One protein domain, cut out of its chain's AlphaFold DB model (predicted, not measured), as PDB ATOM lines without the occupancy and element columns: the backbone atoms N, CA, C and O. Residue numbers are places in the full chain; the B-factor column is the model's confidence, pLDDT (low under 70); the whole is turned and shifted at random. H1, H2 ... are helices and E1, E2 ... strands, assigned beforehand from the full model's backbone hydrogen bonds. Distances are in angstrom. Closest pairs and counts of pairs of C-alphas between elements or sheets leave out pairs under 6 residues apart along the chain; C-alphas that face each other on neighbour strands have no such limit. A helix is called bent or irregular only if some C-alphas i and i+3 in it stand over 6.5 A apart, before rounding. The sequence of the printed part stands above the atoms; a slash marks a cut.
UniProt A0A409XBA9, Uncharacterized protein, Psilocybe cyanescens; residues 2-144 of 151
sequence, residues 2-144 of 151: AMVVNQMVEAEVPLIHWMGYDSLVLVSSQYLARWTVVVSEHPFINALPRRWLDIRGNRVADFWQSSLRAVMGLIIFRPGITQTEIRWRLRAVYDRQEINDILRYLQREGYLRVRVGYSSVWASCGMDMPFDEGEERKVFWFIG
ATOM      1  N   ALA A   2      -6.268  21.886 -20.235       62.19
ATOM      2  CA  ALA A   2      -6.184  23.323 -19.922       62.19
ATOM      3  C   ALA A   2      -5.289  24.138 -20.879       62.19
ATOM      4  O   ALA A   2      -5.699  25.186 -21.354       62.19
ATOM      5  N   MET A   3      -4.127  23.605 -21.272       74.62
ATOM      6  CA  MET A   3      -3.233  24.264 -22.238       74.62
ATOM      7  C   MET A   3      -3.890  24.536 -23.607       74.62
ATOM      8  O   MET A   3      -3.628  25.575 -24.201       74.62
ATOM      9  N   VAL A   4      -4.782  23.653 -24.078       84.81
ATOM     10  CA  VAL A   4      -5.519  23.855 -25.342       84.81
ATOM     11  C   VAL A   4      -6.544  24.976 -25.186       84.81
ATOM     12  O   VAL A   4      -6.646  25.834 -26.051       84.81
ATOM     13  N   VAL A   5      -7.264  25.016 -24.059       84.44
ATOM     14  CA  VAL A   5      -8.219  26.099 -23.774       84.44
ATOM     15  C   VAL A   5      -7.493  27.447 -23.723       84.44
ATOM     16  O   VAL A   5      -7.970  28.397 -24.334       84.44
ATOM     17  N   ASN A   6      -6.313  27.525 -23.095       83.56
ATOM     18  CA  ASN A   6      -5.515  28.756 -23.080       83.56
ATOM     19  C   ASN A   6      -5.137  29.207 -24.494       83.56
ATOM     20  O   ASN A   6      -5.307  30.366 -24.844       83.56
ATOM     21  N   GLN A   7      -4.669  28.273 -25.330       86.19
ATOM     22  CA  GLN A   7      -4.319  28.560 -26.723       86.19
ATOM     23  C   GLN A   7      -5.518  29.078 -27.523       86.19
ATOM     24  O   GLN A   7      -5.353  29.937 -28.379       86.19
ATOM     25  N   MET A   8      -6.725  28.583 -27.240       89.75
ATOM     26  CA  MET A   8      -7.947  29.051 -27.895       89.75
ATOM     27  C   MET A   8      -8.379  30.454 -27.435       89.75
ATOM     28  O   MET A   8      -9.006  31.157 -28.225       89.75
ATOM     29  N   VAL A   9      -8.074  30.846 -26.192       87.69
ATOM     30  CA  VAL A   9      -8.358  32.190 -25.641       87.69
ATOM     31  C   VAL A   9      -7.324  33.219 -26.108       87.69
ATOM     32  O   VAL A   9      -7.688  34.342 -26.436       87.69
ATOM     33  N   GLU A  10      -6.049  32.836 -26.157       85.19
ATOM     34  CA  GLU A  10      -4.919  33.744 -26.412       85.19
ATOM     35  C   GLU A  10      -4.472  33.778 -27.887       85.19
ATOM     36  O   GLU A  10      -3.478  34.422 -28.222       85.19
ATOM     37  N   ALA A  11      -5.164  33.069 -28.785       85.81
ATOM     38  CA  ALA A  11      -4.878  33.124 -30.218       85.81
ATOM     39  C   ALA A  11      -5.091  34.541 -30.781       85.81
ATOM     40  O   ALA A  11      -5.944  35.284 -30.305       85.81
ATOM     41  N   GLU A  12      -4.368  34.890 -31.852       81.44
ATOM     42  CA  GLU A  12      -4.526  36.180 -32.550       81.44
ATOM     43  C   GLU A  12      -5.983  36.433 -32.972       81.44
ATOM     44  O   GLU A  12      -6.496  37.543 -32.845       81.44
ATOM     45  N   VAL A  13      -6.666  35.367 -33.398       83.81
ATOM     46  CA  VAL A  13      -8.123  35.317 -33.535       83.81
ATOM     47  C   VAL A  13      -8.643  34.296 -32.521       83.81
ATOM     48  O   VAL A  13      -8.616  33.093 -32.809       83.81
ATOM     49  N   PRO A  14      -9.086  34.727 -31.325       87.69
ATOM     50  CA  PRO A  14      -9.527  33.797 -30.299       87.69
ATOM     51  C   PRO A  14     -10.746  32.995 -30.761       87.69
ATOM     52  O   PRO A  14     -11.649  33.518 -31.419       87.69
ATOM     53  N   LEU A  15     -10.783  31.709 -30.412       91.75
ATOM     54  CA  LEU A  15     -11.886  30.791 -30.737       91.75
ATOM     55  C   LEU A  15     -12.946  30.732 -29.631       91.75
ATOM     56  O   LEU A  15     -14.084  30.308 -29.866       91.75
ATOM     57  N   ILE A  16     -12.558  31.133 -28.422       91.62
ATOM     58  CA  ILE A  16     -13.414  31.233 -27.244       91.62
ATOM     59  C   ILE A  16     -13.035  32.476 -26.443       91.62
ATOM     60  O   ILE A  16     -11.875  32.877 -26.407       91.62
ATOM     61  N   HIS A  17     -14.015  33.059 -25.763       88.38
ATOM     62  CA  HIS A  17     -13.837  34.243 -24.935       88.38
ATOM     63  C   HIS A  17     -14.462  34.044 -23.564       88.38
ATOM     64  O   HIS A  17     -15.554  33.485 -23.444       88.38
ATOM     65  N   TRP A  18     -13.793  34.566 -22.540       86.62
ATOM     66  CA  TRP A  18     -14.399  34.746 -21.228       86.62
ATOM     67  C   TRP A  18     -15.391  35.902 -21.282       86.62
ATOM     68  O   TRP A  18     -15.033  37.022 -21.642       86.62
ATOM     69  N   MET A  19     -16.639  35.619 -20.927       86.56
ATOM     70  CA  MET A  19     -17.734  36.579 -20.895       86.56
ATOM     71  C   MET A  19     -18.477  36.504 -19.569       86.56
ATOM     72  O   MET A  19     -18.361  35.530 -18.829       86.56
ATOM     73  N   GLY A  20     -19.287  37.526 -19.313       82.50
ATOM     74  CA  GLY A  20     -20.155  37.605 -18.145       82.50
ATOM     75  C   GLY A  20     -19.691  38.645 -17.130       82.50
ATOM     76  O   GLY A  20     -18.521  39.023 -17.075       82.50
ATOM     77  N   TYR A  21     -20.660  39.173 -16.386       79.50
ATOM     78  CA  TYR A  21     -20.444  40.246 -15.417       79.50
ATOM     79  C   TYR A  21     -20.450  39.736 -13.986       79.50
ATOM     80  O   TYR A  21     -19.575  40.136 -13.235       79.50
ATOM     81  N   ASP A  22     -21.363  38.845 -13.608       79.12
ATOM     82  CA  ASP A  22     -21.426  38.306 -12.241       79.12
ATOM     83  C   ASP A  22     -20.739  36.941 -12.163       79.12
ATOM     84  O   ASP A  22     -19.841  36.730 -11.341       79.12
ATOM     85  N   SER A  23     -21.104  36.058 -13.095       81.94
ATOM     86  CA  SER A  23     -20.471  34.770 -13.359       81.94
ATOM     87  C   SER A  23     -19.685  34.805 -14.667       81.94
ATOM     88  O   SER A  23     -20.067  35.486 -15.620       81.94
ATOM     89  N   LEU A  24     -18.585  34.053 -14.712       83.38
ATOM     90  CA  LEU A  24     -17.770  33.901 -15.911       83.38
ATOM     91  C   LEU A  24     -18.190  32.658 -16.689       83.38
ATOM     92  O   LEU A  24     -18.332  31.571 -16.132       83.38
ATOM     93  N   VAL A  25     -18.354  32.821 -17.996       87.50
ATOM     94  CA  VAL A  25     -18.673  31.750 -18.938       87.50
ATOM     95  C   VAL A  25     -17.722  31.806 -20.127       87.50
ATOM     96  O   VAL A  25     -17.345  32.886 -20.582       87.50
ATOM     97  N   LEU A  26     -17.339  30.641 -20.648       89.00
ATOM     98  CA  LEU A  26     -16.632  30.547 -21.922       89.00
ATOM     99  C   LEU A  26     -17.643  30.524 -23.063       89.00
ATOM    100  O   LEU A  26     -18.522  29.664 -23.114       89.00
ATOM    101  N   VAL A  27     -17.497  31.462 -23.990       90.88
ATOM    102  CA  VAL A  27     -18.375  31.614 -25.149       90.88
ATOM    103  C   VAL A  27     -17.566  31.389 -26.414       90.88
ATOM    104  O   VAL A  27     -16.510  31.985 -26.593       90.88
ATOM    105  N   SER A  28     -18.067  30.534 -27.305       92.56
ATOM    106  CA  SER A  28     -17.469  30.340 -28.630       92.56
ATOM    107  C   SER A  28     -17.572  31.607 -29.475       92.56
ATOM    108  O   SER A  28     -18.615  32.268 -29.482       92.56
ATOM    109  N   SER A  29     -16.527  31.895 -30.254       90.94
ATOM    110  CA  SER A  29     -16.455  33.090 -31.098       90.94
ATOM    111  C   SER A  29     -17.586  33.208 -32.117       90.94
ATOM    112  O   SER A  29     -17.968  34.318 -32.476       90.94
ATOM    113  N   GLN A  30     -18.221  32.091 -32.490       91.62
ATOM    114  CA  GLN A  30     -19.411  32.087 -33.351       91.62
ATOM    115  C   GLN A  30     -20.603  32.867 -32.767       91.62
ATOM    116  O   GLN A  30     -21.476  33.306 -33.509       91.62
ATOM    117  N   TYR A  31     -20.653  33.053 -31.444       90.62
ATOM    118  CA  TYR A  31     -21.735  33.771 -30.768       90.62
ATOM    119  C   TYR A  31     -21.368  35.220 -30.413       90.62
ATOM    120  O   TYR A  31     -22.249  35.984 -30.018       90.62
ATOM    121  N   LEU A  32     -20.108  35.634 -30.587       87.88
ATOM    122  CA  LEU A  32     -19.605  36.933 -30.121       87.88
ATOM    123  C   LEU A  32     -20.286  38.149 -30.720       87.88
ATOM    124  O   LEU A  32     -20.271  39.197 -30.084       87.88
ATOM    125  N   ALA A  33     -20.874  38.020 -31.908       87.25
ATOM    126  CA  ALA A  33     -21.501  39.133 -32.617       87.25
ATOM    127  C   ALA A  33     -22.551  39.880 -31.771       87.25
ATOM    128  O   ALA A  33     -22.836  41.040 -32.030       87.25
ATOM    129  N   ARG A  34     -23.116  39.236 -30.740       88.06
ATOM    130  CA  ARG A  34     -24.064  39.863 -29.803       88.06
ATOM    131  C   ARG A  34     -23.413  40.766 -28.748       88.06
ATOM    132  O   ARG A  34     -24.120  41.525 -28.097       88.06
ATOM    133  N   TRP A  35     -22.102  40.658 -28.554       87.62
ATOM    134  CA  TRP A  35     -21.319  41.401 -27.560       87.62
ATOM    135  C   TRP A  35     -20.286  42.341 -28.189       87.62
ATOM    136  O   TRP A  35     -19.640  43.104 -27.473       87.62
ATOM    137  N   THR A  36     -20.114  42.285 -29.509       90.62
ATOM    138  CA  THR A  36     -19.145  43.086 -30.256       90.62
ATOM    139  C   THR A  36     -19.833  44.065 -31.198       90.62
ATOM    140  O   THR A  36     -21.024  43.959 -31.486       90.62
ATOM    141  N   VAL A  37     -19.065  45.043 -31.671       92.25
ATOM    142  CA  VAL A  37     -19.492  46.016 -32.680       92.25
ATOM    143  C   VAL A  37     -18.511  45.971 -33.846       92.25
ATOM    144  O   VAL A  37     -17.301  45.839 -33.631       92.25
ATOM    145  N   VAL A  38     -19.035  46.081 -35.070       92.88
ATOM    146  CA  VAL A  38     -18.219  46.211 -36.283       92.88
ATOM    147  C   VAL A  38     -17.586  47.600 -36.293       92.88
ATOM    148  O   VAL A  38     -18.295  48.602 -36.330       92.88
ATOM    149  N   VAL A  39     -16.256  47.663 -36.245       93.50
ATOM    150  CA  VAL A  39     -15.485  48.925 -36.262       93.50
ATOM    151  C   VAL A  39     -14.766  49.162 -37.591       93.50
ATOM    152  O   VAL A  39     -14.300  50.264 -37.867       93.50
ATOM    153  N   SER A  40     -14.684  48.128 -38.428       91.38
ATOM    154  CA  SER A  40     -14.188  48.195 -39.799       91.38
ATOM    155  C   SER A  40     -14.809  47.058 -40.605       91.38
ATOM    156  O   SER A  40     -14.904  45.938 -40.111       91.38
ATOM    157  N   GLU A  41     -15.219  47.326 -41.842       90.56
ATOM    158  CA  GLU A  41     -15.693  46.292 -42.774       90.56
ATOM    159  C   GLU A  41     -14.550  45.747 -43.646       90.56
ATOM    160  O   GLU A  41     -14.576  44.589 -44.070       90.56
ATOM    161  N   HIS A  42     -13.512  46.560 -43.878       91.00
ATOM    162  CA  HIS A  42     -12.395  46.257 -44.775       91.00
ATOM    163  C   HIS A  42     -11.045  46.712 -44.175       91.00
ATOM    164  O   HIS A  42     -10.653  47.861 -44.372       91.00
ATOM    165  N   PRO A  43     -10.307  45.833 -43.464       88.19
ATOM    166  CA  PRO A  43     -10.655  44.449 -43.123       88.19
ATOM    167  C   PRO A  43     -11.813  44.382 -42.120       88.19
ATOM    168  O   PRO A  43     -12.068  45.351 -41.406       88.19
ATOM    169  N   PHE A  44     -12.509  43.245 -42.060       86.56
ATOM    170  CA  PHE A  44     -13.603  43.059 -41.110       86.56
ATOM    171  C   PHE A  44     -13.053  42.947 -39.685       86.56
ATOM    172  O   PHE A  44     -12.337  41.996 -39.367       86.56
ATOM    173  N   ILE A  45     -13.382  43.915 -38.831       87.19
ATOM    174  CA  ILE A  45     -12.945  43.969 -37.436       87.19
ATOM    175  C   ILE A  45     -14.170  44.133 -36.544       87.19
ATOM    176  O   ILE A  45     -14.892  45.128 -36.624       87.19
ATOM    177  N   ASN A  46     -14.336  43.171 -35.640       88.88
ATOM    178  CA  ASN A  46     -15.275  43.239 -34.531       88.88
ATOM    179  C   ASN A  46     -14.514  43.487 -33.236       88.88
ATOM    180  O   ASN A  46     -13.604  42.731 -32.897       88.88
ATOM    181  N   ALA A  47     -14.922  44.505 -32.488       89.56
ATOM    182  CA  ALA A  47     -14.321  44.839 -31.205       89.56
ATOM    183  C   ALA A  47     -15.341  44.710 -30.073       89.56
ATOM    184  O   ALA A  47     -16.523  45.019 -30.241       89.56
ATOM    185  N   LEU A  48     -14.875  44.277 -28.900       89.75
ATOM    186  CA  LEU A  48     -15.638  44.448 -27.669       89.75
ATOM    187  C   LEU A  48     -15.657  45.943 -27.331       89.75
ATOM    188  O   LEU A  48     -14.582  46.547 -27.269       89.75
ATOM    189  N   PRO A  49     -16.830  46.549 -27.093       90.56
ATOM    190  CA  PRO A  49     -16.900  47.943 -26.690       90.56
ATOM    191  C   PRO A  49     -16.078  48.174 -25.418       90.56
ATOM    192  O   PRO A  49     -16.261  47.491 -24.407       90.56
ATOM    193  N   ARG A  50     -15.151  49.127 -25.482       93.38
ATOM    194  CA  ARG A  50     -14.336  49.596 -24.358       93.38
ATOM    195  C   ARG A  50     -14.216  51.101 -24.452       93.38
ATOM    196  O   ARG A  50     -14.080  51.625 -25.558       93.38
ATOM    197  N   ARG A  51     -14.206  51.805 -23.319       92.88
ATOM    198  CA  ARG A  51     -14.137  53.275 -23.336       92.88
ATOM    199  C   ARG A  51     -12.874  53.811 -24.009       92.88
ATOM    200  O   ARG A  51     -12.892  54.894 -24.582       92.88
ATOM    201  N   TRP A  52     -11.770  53.076 -23.937       95.25
ATOM    202  CA  TRP A  52     -10.513  53.470 -24.572       95.25
ATOM    203  C   TRP A  52     -10.437  53.116 -26.059       95.25
ATOM    204  O   TRP A  52      -9.342  53.184 -26.604       95.25
ATOM    205  N   LEU A  53     -11.532  52.729 -26.720       94.62
ATOM    206  CA  LEU A  53     -11.572  52.510 -28.168       94.62
ATOM    207  C   LEU A  53     -12.396  53.606 -28.853       94.62
ATOM    208  O   LEU A  53     -13.473  53.968 -28.383       94.62
ATOM    209  N   ASP A  54     -11.883  54.138 -29.963       93.06
ATOM    210  CA  ASP A  54     -12.639  55.030 -30.842       93.06
ATOM    211  C   ASP A  54     -13.617  54.243 -31.735       93.06
ATOM    212  O   ASP A  54     -13.652  53.011 -31.736       93.06
ATOM    213  N   ILE A  55     -14.406  54.959 -32.541       90.69
ATOM    214  CA  ILE A  55     -15.375  54.355 -33.473       90.69
ATOM    215  C   ILE A  55     -14.738  53.464 -34.555       90.69
ATOM    216  O   ILE A  55     -15.445  52.726 -35.230       90.69
ATOM    217  N   ARG A  56     -13.413  53.538 -34.730       91.44
ATOM    218  CA  ARG A  56     -12.623  52.721 -35.660       91.44
ATOM    219  C   ARG A  56     -11.910  51.570 -34.945       91.44
ATOM    220  O   ARG A  56     -11.144  50.847 -35.574       91.44
ATOM    221  N   GLY A  57     -12.134  51.397 -33.640       90.31
ATOM    222  CA  GLY A  57     -11.476  50.380 -32.823       90.31
ATOM    223  C   GLY A  57     -10.032  50.713 -32.452       90.31
ATOM    224  O   GLY A  57      -9.327  49.849 -31.934       90.31
ATOM    225  N   ASN A  58      -9.567  51.942 -32.686       92.62
ATOM    226  CA  ASN A  58      -8.231  52.367 -32.281       92.62
ATOM    227  C   ASN A  58      -8.221  52.760 -30.812       92.62
ATOM    228  O   ASN A  58      -9.147  53.401 -30.315       92.62
ATOM    229  N   ARG A  59      -7.126  52.438 -30.119       94.94
ATOM    230  CA  ARG A  59      -6.974  52.825 -28.721       94.94
ATOM    231  C   ARG A  59      -6.757  54.332 -28.586       94.94
ATOM    232  O   ARG A  59      -5.765  54.865 -29.077       94.94
ATOM    233  N   VAL A  60      -7.630  55.001 -27.839       96.94
ATOM    234  CA  VAL A  60      -7.459  56.396 -27.422       96.94
ATOM    235  C   VAL A  60      -6.502  56.430 -26.232       96.94
ATOM    236  O   VAL A  60      -6.854  56.022 -25.121       96.94
ATOM    237  N   ALA A  61      -5.276  56.897 -26.477       96.44
ATOM    238  CA  ALA A  61      -4.183  56.857 -25.505       96.44
ATOM    239  C   ALA A  61      -4.536  57.552 -24.181       96.44
ATOM    240  O   ALA A  61      -4.288  56.985 -23.121       96.44
ATOM    241  N   ASP A  62      -5.183  58.718 -24.232       96.69
ATOM    242  CA  ASP A  62      -5.509  59.503 -23.037       96.69
ATOM    243  C   ASP A  62      -6.486  58.780 -22.105       96.69
ATOM    244  O   ASP A  62      -6.290  58.761 -20.887       96.69
ATOM    245  N   PHE A  63      -7.515  58.127 -22.658       96.62
ATOM    246  CA  PHE A  63      -8.467  57.346 -21.863       96.62
ATOM    247  C   PHE A  63      -7.819  56.100 -21.274       96.62
ATOM    248  O   PHE A  63      -8.040  55.789 -20.101       96.62
ATOM    249  N   TRP A  64      -6.982  55.423 -22.062       97.12
ATOM    250  CA  TRP A  64      -6.215  54.284 -21.578       97.12
ATOM    251  C   TRP A  64      -5.301  54.694 -20.422       97.12
ATOM    252  O   TRP A  64      -5.421  54.153 -19.325       97.12
ATOM    253  N   GLN A  65      -4.472  55.719 -20.605       97.06
ATOM    254  CA  GLN A  65      -3.541  56.187 -19.580       97.06
ATOM    255  C   GLN A  65      -4.246  56.694 -18.322       97.06
ATOM    256  O   GLN A  65      -3.840  56.372 -17.204       97.06
ATOM    257  N   SER A  66      -5.357  57.413 -18.483       96.75
ATOM    258  CA  SER A  66      -6.182  57.850 -17.353       96.75
ATOM    259  C   SER A  66      -6.712  56.663 -16.545       96.75
ATOM    260  O   SER A  66      -6.676  56.695 -15.316       96.75
ATOM    261  N   SER A  67      -7.148  55.591 -17.215       97.38
ATOM    262  CA  SER A  67      -7.633  54.381 -16.542       97.38
ATOM    263  C   SER A  67      -6.542  53.626 -15.785       97.38
ATOM    264  O   SER A  67      -6.759  53.225 -14.638       97.38
ATOM    265  N   LEU A  68      -5.342  53.525 -16.364       97.75
ATOM    266  CA  LEU A  68      -4.206  52.908 -15.688       97.75
ATOM    267  C   LEU A  68      -3.826  53.698 -14.430       97.75
ATOM    268  O   LEU A  68      -3.660  53.119 -13.357       97.75
ATOM    269  N   ARG A  69      -3.750  55.031 -14.538       97.38
ATOM    270  CA  ARG A  69      -3.430  55.925 -13.413       97.38
ATOM    271  C   ARG A  69      -4.494  55.895 -12.321       97.38
ATOM    272  O   ARG A  69      -4.135  55.931 -11.148       97.38
ATOM    273  N   ALA A  70      -5.774  55.786 -12.676       97.25
ATOM    274  CA  ALA A  70      -6.860  55.667 -11.704       97.25
ATOM    275  C   ALA A  70      -6.727  54.395 -10.847       97.25
ATOM    276  O   ALA A  70      -6.786  54.468  -9.617       97.25
ATOM    277  N   VAL A  71      -6.490  53.241 -11.482       97.88
ATOM    278  CA  VAL A  71      -6.300  51.961 -10.777       97.88
ATOM    279  C   VAL A  71      -5.003  51.962  -9.968       97.88
ATOM    280  O   VAL A  71      -5.016  51.611  -8.787       97.88
ATOM    281  N   MET A  72      -3.897  52.420 -10.557       97.75
ATOM    282  CA  MET A  72      -2.609  52.504  -9.864       97.75
ATOM    283  C   MET A  72      -2.660  53.435  -8.661       97.75
ATOM    284  O   MET A  72      -2.212  53.051  -7.585       97.75
ATOM    285  N   GLY A  73      -3.245  54.625  -8.808       97.19
ATOM    286  CA  GLY A  73      -3.415  55.573  -7.710       97.19
ATOM    287  C   GLY A  73      -4.154  54.939  -6.535       97.19
ATOM    288  O   GLY A  73      -3.697  55.027  -5.397       97.19
ATOM    289  N   LEU A  74      -5.246  54.217  -6.806       97.81
ATOM    290  CA  LEU A  74      -5.994  53.521  -5.763       97.81
ATOM    291  C   LEU A  74      -5.137  52.487  -5.014       97.81
ATOM    292  O   LEU A  74      -5.174  52.450  -3.784       97.81
ATOM    293  N   ILE A  75      -4.355  51.678  -5.731       97.75
ATOM    294  CA  ILE A  75      -3.513  50.631  -5.131       97.75
ATOM    295  C   ILE A  75      -2.315  51.231  -4.386       97.75
ATOM    296  O   ILE A  75      -1.945  50.722  -3.331       97.75
ATOM    297  N   ILE A  76      -1.739  52.335  -4.869       96.62
ATOM    298  CA  ILE A  76      -0.650  53.044  -4.179       96.62
ATOM    299  C   ILE A  76      -1.106  53.516  -2.797       96.62
ATOM    300  O   ILE A  76      -0.394  53.322  -1.813       96.62
ATOM    301  N   PHE A  77      -2.303  54.101  -2.705       96.62
ATOM    302  CA  PHE A  77      -2.849  54.573  -1.431       96.62
ATOM    303  C   PHE A  77      -3.447  53.456  -0.567       96.62
ATOM    304  O   PHE A  77      -3.663  53.662   0.628       96.62
ATOM    305  N   ARG A  78      -3.738  52.285  -1.146       96.88
ATOM    306  CA  ARG A  78      -4.274  51.114  -0.435       96.88
ATOM    307  C   ARG A  78      -3.593  49.816  -0.893       96.88
ATOM    308  O   ARG A  78      -4.241  48.992  -1.542       96.88
ATOM    309  N   PRO A  79      -2.311  49.592  -0.556       96.12
ATOM    310  CA  PRO A  79      -1.647  48.340  -0.897       96.12
ATOM    311  C   PRO A  79      -2.353  47.153  -0.234       96.12
ATOM    312  O   PRO A  79      -2.695  47.205   0.946       96.12
ATOM    313  N   GLY A  80      -2.570  46.081  -0.989       96.19
ATOM    314  CA  GLY A  80      -3.339  44.926  -0.536       96.19
ATOM    315  C   GLY A  80      -4.852  45.127  -0.595       96.19
ATOM    316  O   GLY A  80      -5.579  44.374   0.040       96.19
ATOM    317  N   ILE A  81      -5.353  46.121  -1.334       97.75
ATOM    318  CA  ILE A  81      -6.786  46.249  -1.616       97.75
ATOM    319  C   ILE A  81      -7.293  45.036  -2.415       97.75
ATOM    320  O   ILE A  81      -6.593  44.507  -3.285       97.75
ATOM    321  N   THR A  82      -8.515  44.586  -2.117       96.81
ATOM    322  CA  THR A  82      -9.134  43.475  -2.858       96.81
ATOM    323  C   THR A  82      -9.611  43.921  -4.237       96.81
ATOM    324  O   THR A  82     -10.017  45.072  -4.419       96.81
ATOM    325  N   GLN A  83      -9.640  43.009  -5.209       95.88
ATOM    326  CA  GLN A  83     -10.179  43.307  -6.539       95.88
ATOM    327  C   GLN A  83     -11.647  43.750  -6.482       95.88
ATOM    328  O   GLN A  83     -12.019  44.721  -7.144       95.88
ATOM    329  N   THR A  84     -12.465  43.112  -5.635       95.12
ATOM    330  CA  THR A  84     -13.862  43.527  -5.423       95.12
ATOM    331  C   THR A  84     -13.952  44.969  -4.927       95.12
ATOM    332  O   THR A  84     -14.829  45.718  -5.361       95.12
ATOM    333  N   GLU A  85     -13.052  45.392  -4.036       97.06
ATOM    334  CA  GLU A  85     -13.044  46.760  -3.521       97.06
ATOM    335  C   GLU A  85     -12.540  47.771  -4.563       97.06
ATOM    336  O   GLU A  85     -13.113  48.858  -4.663       97.06
ATOM    337  N   ILE A  86     -11.545  47.412  -5.387       97.44
ATOM    338  CA  ILE A  86     -11.130  48.216  -6.552       97.44
ATOM    339  C   ILE A  86     -12.339  48.468  -7.455       97.44
ATOM    340  O   ILE A  86     -12.690  49.621  -7.712       97.44
ATOM    341  N   ARG A  87     -13.026  47.395  -7.862       95.06
ATOM    342  CA  ARG A  87     -14.232  47.451  -8.694       95.06
ATOM    343  C   ARG A  87     -15.307  48.323  -8.053       95.06
ATOM    344  O   ARG A  87     -15.840  49.217  -8.696       95.06
ATOM    345  N   TRP A  88     -15.596  48.122  -6.768       95.75
ATOM    346  CA  TRP A  88     -16.611  48.891  -6.044       95.75
ATOM    347  C   TRP A  88     -16.311  50.391  -5.997       95.75
ATOM    348  O   TRP A  88     -17.230  51.198  -6.157       95.75
ATOM    349  N   ARG A  89     -15.048  50.767  -5.771       97.31
ATOM    350  CA  ARG A  89     -14.607  52.169  -5.687       97.31
ATOM    351  C   ARG A  89     -14.591  52.858  -7.047       97.31
ATOM    352  O   ARG A  89     -14.838  54.056  -7.115       97.31
ATOM    353  N   LEU A  90     -14.331  52.104  -8.111       96.75
ATOM    354  CA  LEU A  90     -14.209  52.609  -9.476       96.75
ATOM    355  C   LEU A  90     -15.478  52.422 -10.331       96.75
ATOM    356  O   LEU A  90     -15.522  52.917 -11.457       96.75
ATOM    357  N   ARG A  91     -16.535  51.805  -9.779       95.06
ATOM    358  CA  ARG A  91     -17.782  51.440 -10.487       95.06
ATOM    359  C   ARG A  91     -18.542  52.588 -11.142       95.06
ATOM    360  O   ARG A  91     -19.372  52.357 -12.008       95.06
ATOM    361  N   ALA A  92     -18.330  53.820 -10.672       94.94
ATOM    362  CA  ALA A  92     -18.989  54.991 -11.245       94.94
ATOM    363  C   ALA A  92     -18.453  55.319 -12.646       94.94
ATOM    364  O   ALA A  92     -19.115  56.007 -13.416       94.94
ATOM    365  N   VAL A  93     -17.244  54.843 -12.957       94.69
ATOM    366  CA  VAL A  93     -16.560  55.119 -14.214       94.69
ATOM    367  C   VAL A  93     -16.362  53.822 -14.977       94.69
ATOM    368  O   VAL A  93     -16.796  53.749 -16.122       94.69
ATOM    369  N   TYR A  94     -15.752  52.810 -14.365       95.12
ATOM    370  CA  TYR A  94     -15.317  51.601 -15.060       95.12
ATOM    371  C   TYR A  94     -16.233  50.418 -14.786       95.12
ATOM    372  O   TYR A  94     -16.669  50.205 -13.649       95.12
ATOM    373  N   ASP A  95     -16.481  49.631 -15.827       91.56
ATOM    374  CA  ASP A  95     -17.151  48.346 -15.680       91.56
ATOM    375  C   ASP A  95     -16.179  47.245 -15.205       91.56
ATOM    376  O   ASP A  95     -14.970  47.445 -15.061       91.56
ATOM    377  N   ARG A  96     -16.714  46.057 -14.909       90.06
ATOM    378  CA  ARG A  96     -15.912  44.935 -14.408       90.06
ATOM    379  C   ARG A  96     -14.857  44.456 -15.407       90.06
ATOM    380  O   ARG A  96     -13.735  44.157 -15.008       90.06
ATOM    381  N   GLN A  97     -15.230  44.337 -16.676       89.00
ATOM    382  CA  GLN A  97     -14.329  43.870 -17.723       89.00
ATOM    383  C   GLN A  97     -13.213  44.891 -17.944       89.00
ATOM    384  O   GLN A  97     -12.053  44.513 -18.066       89.00
ATOM    385  N   GLU A  98     -13.537  46.180 -17.871       93.31
ATOM    386  CA  GLU A  98     -12.551  47.247 -17.954       93.31
ATOM    387  C   GLU A  98     -11.535  47.180 -16.805       93.31
ATOM    388  O   GLU A  98     -10.329  47.262 -17.038       93.31
ATOM    389  N   ILE A  99     -11.998  46.968 -15.568       94.94
ATOM    390  CA  ILE A  99     -11.112  46.775 -14.410       94.94
ATOM    391  C   ILE A  99     -10.211  45.547 -14.591       94.94
ATOM    392  O   ILE A  99      -9.016  45.630 -14.304       94.94
ATOM    393  N   ASN A 100     -10.749  44.435 -15.100       92.12
ATOM    394  CA  ASN A 100      -9.965  43.231 -15.382       92.12
ATOM    395  C   ASN A 100      -8.876  43.488 -16.430       92.12
ATOM    396  O   ASN A 100      -7.726  43.109 -16.212       92.12
ATOM    397  N   ASP A 101      -9.214  44.161 -17.531       92.31
ATOM    398  CA  ASP A 101      -8.271  44.487 -18.606       92.31
ATOM    399  C   ASP A 101      -7.120  45.372 -18.093       92.31
ATOM    400  O   ASP A 101      -5.949  45.123 -18.394       92.31
ATOM    401  N   ILE A 102      -7.436  46.373 -17.262       96.31
ATOM    402  CA  ILE A 102      -6.443  47.272 -16.657       96.31
ATOM    403  C   ILE A 102      -5.529  46.510 -15.692       96.31
ATOM    404  O   ILE A 102      -4.306  46.615 -15.788       96.31
ATOM    405  N   LEU A 103      -6.099  45.735 -14.766       95.94
ATOM    406  CA  LEU A 103      -5.339  44.973 -13.773       95.94
ATOM    407  C   LEU A 103      -4.401  43.958 -14.430       95.94
ATOM    408  O   LEU A 103      -3.223  43.895 -14.074       95.94
ATOM    409  N   ARG A 104      -4.894  43.230 -15.437       92.31
ATOM    410  CA  ARG A 104      -4.099  42.283 -16.232       92.31
ATOM    411  C   ARG A 104      -2.939  42.964 -16.934       92.31
ATOM    412  O   ARG A 104      -1.812  42.478 -16.864       92.31
ATOM    413  N   TYR A 105      -3.188  44.107 -17.575       95.00
ATOM    414  CA  TYR A 105      -2.125  44.874 -18.216       95.00
ATOM    415  C   TYR A 105      -1.057  45.302 -17.204       95.00
ATOM    416  O   TYR A 105       0.124  45.029 -17.396       95.00
ATOM    417  N   LEU A 106      -1.463  45.918 -16.093       96.88
ATOM    418  CA  LEU A 106      -0.542  46.406 -15.067       96.88
ATOM    419  C   LEU A 106       0.262  45.281 -14.401       96.88
ATOM    420  O   LEU A 106       1.435  45.476 -14.081       96.88
ATOM    421  N   GLN A 107      -0.346  44.110 -14.213       95.06
ATOM    422  CA  GLN A 107       0.338  42.912 -13.734       95.06
ATOM    423  C   GLN A 107       1.381  42.427 -14.740       95.06
ATOM    424  O   GLN A 107       2.534  42.209 -14.373       95.06
ATOM    425  N   ARG A 108       0.986  42.276 -16.009       92.69
ATOM    426  CA  ARG A 108       1.855  41.779 -17.081       92.69
ATOM    427  C   ARG A 108       3.063  42.686 -17.310       92.69
ATOM    428  O   ARG A 108       4.161  42.192 -17.530       92.69
ATOM    429  N   GLU A 109       2.871  43.996 -17.204       95.50
ATOM    430  CA  GLU A 109       3.939  44.997 -17.320       95.50
ATOM    431  C   GLU A 109       4.790  45.148 -16.040       95.50
ATOM    432  O   GLU A 109       5.726  45.949 -16.007       95.50
ATOM    433  N   GLY A 110       4.474  44.407 -14.973       95.44
ATOM    434  CA  GLY A 110       5.238  44.387 -13.722       95.44
ATOM    435  C   GLY A 110       4.999  45.579 -12.788       95.44
ATOM    436  O   GLY A 110       5.707  45.715 -11.787       95.44
ATOM    437  N   TYR A 111       4.014  46.435 -13.076       97.19
ATOM    438  CA  TYR A 111       3.608  47.539 -12.193       97.19
ATOM    439  C   TYR A 111       2.809  47.063 -10.984       97.19
ATOM    440  O   TYR A 111       2.815  47.724  -9.944       97.19
ATOM    441  N   LEU A 112       2.123  45.926 -11.114       96.94
ATOM    442  CA  LEU A 112       1.348  45.306 -10.049       96.94
ATOM    443  C   LEU A 112       1.773  43.862  -9.807       96.94
ATOM    444  O   LEU A 112       2.225  43.151 -10.701       96.94
ATOM    445  N   ARG A 113       1.556  43.417  -8.574       95.44
ATOM    446  CA  ARG A 113       1.640  42.022  -8.154       95.44
ATOM    447  C   ARG A 113       0.321  41.613  -7.524       95.44
ATOM    448  O   ARG A 113      -0.265  42.360  -6.741       95.44
ATOM    449  N   VAL A 114      -0.106  40.397  -7.830       92.81
ATOM    450  CA  VAL A 114      -1.327  39.808  -7.285       92.81
ATOM    451  C   VAL A 114      -0.979  38.756  -6.235       92.81
ATOM    452  O   VAL A 114      -0.030  37.987  -6.394       92.81
ATOM    453  N   ARG A 115      -1.744  38.718  -5.143       91.81
ATOM    454  CA  ARG A 115      -1.756  37.605  -4.190       91.81
ATOM    455  C   ARG A 115      -3.159  37.032  -4.138       91.81
ATOM    456  O   ARG A 115      -4.104  37.728  -3.773       91.81
ATOM    457  N   VAL A 116      -3.278  35.762  -4.496       87.94
ATOM    458  CA  VAL A 116      -4.554  35.049  -4.503       87.94
ATOM    459  C   VAL A 116      -4.629  34.197  -3.240       87.94
ATOM    460  O   VAL A 116      -3.770  33.354  -2.995       87.94
ATOM    461  N   GLY A 117      -5.644  34.432  -2.410       79.19
ATOM    462  CA  GLY A 117      -5.870  33.720  -1.147       79.19
ATOM    463  C   GLY A 117      -6.441  32.306  -1.311       79.19
ATOM    464  O   GLY A 117      -6.929  31.731  -0.343       79.19
ATOM    465  N   TYR A 118      -6.448  31.764  -2.529       76.94
ATOM    466  CA  TYR A 118      -6.913  30.419  -2.847       76.94
ATOM    467  C   TYR A 118      -6.151  29.875  -4.065       76.94
ATOM    468  O   TYR A 118      -5.645  30.636  -4.883       76.94
ATOM    469  N   SER A 119      -6.071  28.551  -4.184       68.69
ATOM    470  CA  SER A 119      -5.566  27.896  -5.392       68.69
ATOM    471  C   SER A 119      -6.755  27.547  -6.279       68.69
ATOM    472  O   SER A 119      -7.593  26.736  -5.880       68.69
ATOM    473  N   SER A 120      -6.878  28.182  -7.446       72.56
ATOM    474  CA  SER A 120      -7.875  27.768  -8.436       72.56
ATOM    475  C   SER A 120      -7.328  26.590  -9.245       72.56
ATOM    476  O   SER A 120      -6.139  26.539  -9.568       72.56
ATOM    477  N   VAL A 121      -8.193  25.633  -9.597       72.62
ATOM    478  CA  VAL A 121      -7.813  24.497 -10.461       72.62
ATOM    479  C   VAL A 121      -7.229  25.014 -11.782       72.62
ATOM    480  O   VAL A 121      -6.247  24.479 -12.290       72.62
ATOM    481  N   TRP A 122      -7.766  26.117 -12.294       73.12
ATOM    482  CA  TRP A 122      -7.298  26.773 -13.511       73.12
ATOM    483  C   TRP A 122      -5.907  27.399 -13.356       73.12
ATOM    484  O   TRP A 122      -5.049  27.174 -14.209       73.12
ATOM    485  N   ALA A 123      -5.638  28.084 -12.241       71.81
ATOM    486  CA  ALA A 123      -4.323  28.647 -11.939       71.81
ATOM    487  C   ALA A 123      -3.272  27.541 -11.776       71.81
ATOM    488  O   ALA A 123      -2.168  27.658 -12.303       71.81
ATOM    489  N   SER A 124      -3.632  26.418 -11.141       71.88
ATOM    490  CA  SER A 124      -2.754  25.240 -11.061       71.88
ATOM    491  C   SER A 124      -2.457  24.610 -12.429       71.88
ATOM    492  O   SER A 124      -1.442  23.941 -12.599       71.88
ATOM    493  N   CYS A 125      -3.308  24.877 -13.423       70.94
ATOM    494  CA  CYS A 125      -3.110  24.480 -14.811       70.94
ATOM    495  C   CYS A 125      -2.411  25.555 -15.670       70.94
ATOM    496  O   CYS A 125      -2.326  25.379 -16.886       70.94
ATOM    497  N   GLY A 126      -1.945  26.658 -15.074       68.50
ATOM    498  CA  GLY A 126      -1.266  27.749 -15.779       68.50
ATOM    499  C   GLY A 126      -2.180  28.634 -16.633       68.50
ATOM    500  O   GLY A 126      -1.691  29.287 -17.549       68.50
ATOM    501  N   MET A 127      -3.491  28.638 -16.376       72.31
ATOM    502  CA  MET A 127      -4.458  29.475 -17.096       72.31
ATOM    503  C   MET A 127      -4.607  30.843 -16.423       72.31
ATOM    504  O   MET A 127      -4.896  30.905 -15.225       72.31
ATOM    505  N   ASP A 128      -4.497  31.923 -17.199       70.94
ATOM    506  CA  ASP A 128      -4.856  33.276 -16.758       70.94
ATOM    507  C   ASP A 128      -6.342  33.532 -17.063       70.94
ATOM    508  O   ASP A 128      -6.740  33.892 -18.175       70.94
ATOM    509  N   MET A 129      -7.194  33.299 -16.068       76.62
ATOM    510  CA  MET A 129      -8.634  33.559 -16.157       76.62
ATOM    511  C   MET A 129      -9.009  34.841 -15.404       76.62
ATOM    512  O   MET A 129      -8.380  35.158 -14.391       76.62
ATOM    513  N   PRO A 130     -10.040  35.579 -15.856       81.81
ATOM    514  CA  PRO A 130     -10.637  36.609 -15.022       81.81
ATOM    515  C   PRO A 130     -11.195  35.965 -13.746       81.81
ATOM    516  O   PRO A 130     -11.496  34.772 -13.731       81.81
ATOM    517  N   PHE A 131     -11.356  36.753 -12.688       84.69
ATOM    518  CA  PHE A 131     -11.934  36.279 -11.431       84.69
ATOM    519  C   PHE A 131     -13.442  36.501 -11.417       84.69
ATOM    520  O   PHE A 131     -13.901  37.552 -11.875       84.69
ATOM    521  N   ASP A 132     -14.206  35.549 -10.878       84.25
ATOM    522  CA  ASP A 132     -15.630  35.726 -10.577       84.25
ATOM    523  C   ASP A 132     -15.858  36.559  -9.298       84.25
ATOM    524  O   ASP A 132     -14.922  37.016  -8.645       84.25
ATOM    525  N   GLU A 133     -17.109  36.934  -8.996       83.62
ATOM    526  CA  GLU A 133     -17.375  37.877  -7.894       83.62
ATOM    527  C   GLU A 133     -16.941  37.339  -6.522       83.62
ATOM    528  O   GLU A 133     -16.493  38.109  -5.665       83.62
ATOM    529  N   GLY A 134     -17.076  36.033  -6.297       84.94
ATOM    530  CA  GLY A 134     -16.659  35.399  -5.053       84.94
ATOM    531  C   GLY A 134     -15.139  35.318  -4.946       84.94
ATOM    532  O   GLY A 134     -14.575  35.530  -3.868       84.94
ATOM    533  N   GLU A 135     -14.480  35.045  -6.066       87.06
ATOM    534  CA  GLU A 135     -13.032  34.974  -6.201       87.06
ATOM    535  C   GLU A 135     -12.357  36.331  -5.994       87.06
ATOM    536  O   GLU A 135     -11.394  36.417  -5.232       87.06
ATOM    537  N   GLU A 136     -12.898  37.407  -6.576       89.81
ATOM    538  CA  GLU A 136     -12.347  38.768  -6.480       89.81
ATOM    539  C   GLU A 136     -12.159  39.253  -5.030       89.81
ATOM    540  O   GLU A 136     -11.268  40.061  -4.750       89.81
ATOM    541  N   ARG A 137     -12.955  38.735  -4.084       91.75
ATOM    542  CA  ARG A 137     -12.845  39.062  -2.648       91.75
ATOM    543  C   ARG A 137     -11.580  38.497  -2.007       91.75
ATOM    544  O   ARG A 137     -11.184  38.942  -0.934       91.75
ATOM    545  N   LYS A 138     -10.970  37.496  -2.642       92.31
ATOM    546  CA  LYS A 138      -9.768  36.785  -2.189       92.31
ATOM    547  C   LYS A 138      -8.537  37.142  -3.024       92.31
ATOM    548  O   LYS A 138      -7.490  36.521  -2.849       92.31
ATOM    549  N   VAL A 139      -8.655  38.109  -3.932       93.12
ATOM    550  CA  VAL A 139      -7.573  38.575  -4.802       93.12
ATOM    551  C   VAL A 139      -7.115  39.935  -4.305       93.12
ATOM    552  O   VAL A 139      -7.884  40.894  -4.320       93.12
ATOM    553  N   PHE A 140      -5.866  40.012  -3.860       96.00
ATOM    554  CA  PHE A 140      -5.279  41.200  -3.249       96.00
ATOM    555  C   PHE A 140      -4.185  41.769  -4.148       96.00
ATOM    556  O   PHE A 140      -3.298  41.038  -4.597       96.00
ATOM    557  N   TRP A 141      -4.227  43.079  -4.378       97.31
ATOM    558  CA  TRP A 141      -3.336  43.764  -5.311       97.31
ATOM    559  C   TRP A 141      -2.301  44.625  -4.595       97.31
ATOM    560  O   TRP A 141      -2.621  45.394  -3.689       97.31
ATOM    561  N   PHE A 142      -1.049  44.508  -5.021       97.25
ATOM    562  CA  PHE A 142       0.102  45.214  -4.464       97.25
ATOM    563  C   PHE A 142       0.902  45.885  -5.577       97.25
ATOM    564  O   PHE A 142       0.840  45.472  -6.735       97.25
ATOM    565  N   ILE A 143       1.695  46.891  -5.211       96.75
ATOM    566  CA  ILE A 143       2.667  47.499  -6.123       96.75
ATOM    567  C   ILE A 143       3.705  46.434  -6.521       96.75
ATOM    568  O   ILE A 143       4.160  45.646  -5.685       96.75
ATOM    569  N   GLY A 144       4.024  46.383  -7.811       94.75
ATOM    570  CA  GLY A 144       5.039  45.511  -8.388       94.75
ATOM    571  C   GLY A 144       6.452  46.076  -8.280       94.75
ATOM    572  O   GLY A 144       6.721  46.989  -7.503       94.75
TER     573      GLY A 144
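AT A GLANCE: This is residues 2 to 144 of the 151 residues of an uncharacterized protein of Psilocybe cyanescens (UniProt A0A409XBA9). The denser lobe of this model is a two-stranded sheet, E5 and E6, with the helices H3 and H5 crossing each other beside it and the short helix H4 at the beginning of E6. From this lobe a looser second part, residues 2 to 60, strings together small pieces: H1 beside the hairpin E1 and E2, then H2, then the hairpin E3 and E4 at the far end, with residues 48 to 60 leading back into H3. The printed part has 143 residues with seven named helices and six named strands, in the order H1 E1 E2 H2 E3 E4 H3 H4 H5 E5 H6 H7 E6; the class is mixed, helices and strands. The strands form three separate antiparallel sheets of two, in the orders E1 - E2, E3 - E4 and E5 - E6. The whole is compact, with a radius of gyration of the C-alphas of 15.7 A, and spans 45 by 36 by 26 A.

IN THESE COORDINATES: Begin with E5, residues 112 to 116, 13.1 A long, and its neighbour E6, residues 139 to 143, 13.6 A long, which ends at C-alpha 143 at (2.667, 47.499, -6.123). Then find C-alpha 61 at (-4.183, 56.857, -25.505); from there the longest helix, H3, residues 61 to 77, runs 24.2 A. H4 holds residues 83 to 90, and H5, residues 96 to 108, is 18.2 A long. The small H6, residues 121 to 124, and H7, residues 133 to 136, lie between E5 and E6 along the chain. Go back to C-alpha 2 at (-6.184, 23.323, -19.922), where H1, residues 2 to 10, begins and runs 12.3 A. After it come E1, residues 16 to 19, E2, residues 25 to 28, H2, residues 29 to 34, E3, residues 37 to 41, and E4, residues 44 to 47. H2 is irregular: C-alphas 30 and 33 are 7.4 A apart.

HOW THE PARTS SIT: E5 and E6 are antiparallel at 153 degrees; look for N 113 and O 142, 2.8 A apart and within hydrogen-bond range. Residues 81 to 82 make a short antiparallel pairing with residues 140 to 141 of E6. The closest C-alphas of H3 and E6 are those of Ile 75 and Phe 142, 6.5 A apart; those of H5 and E5 are Leu 106 and Leu 112, 5.5 A. H3 and H5 touch, about perpendicular at 79 degrees, closest at Leu 68 and Ile 102, C-alphas 6.1 A apart; H3 does this with residues 67 to 71 alone. H4 and H5 only just touch, with 3 pairs of C-alphas within 8 A, closest at Arg 87 and Arg 96, 6.5 A. H4 and H7 also only just touch, with 3 such pairs, closest at Gln 83 and Glu 136, 5.0 A. Farther out, H1 and H6 are close but not clearly touching, the C-alphas of Ala 2 and Trp 122 being 7.4 A apart. The closest C-alphas of H1 and E1 are those of Val 9 and Ile 16, 5.4 A. In the hairpin E1 and E2, antiparallel at 144 degrees, N 17 and O 27 are 2.8 A apart. In the hairpin E3 and E4, antiparallel at 157 degrees, N 39 and O 45 are 2.9 A apart. E1 and H5 are apart, as are E3 and H3. In H1, H3, H4 and H5 every O i to N i+4 pair is within hydrogen-bond range; H2 has 0 of 2, but 2 of 3 O i to N i+3 pairs, and H6 and H7 are too short for an i+4 pair.

THE WHOLE: The two C-alphas farthest apart, those of His 42 and Gly 117, are 45.9 A apart. The printed part has no cut from residue 2 to 144. Its one long link, E4 to H3, has 13 residues; H6 to H7 is short. The mean pLDDT of the printed part is 89.9, and residues 2, 119 and 126 are under 70.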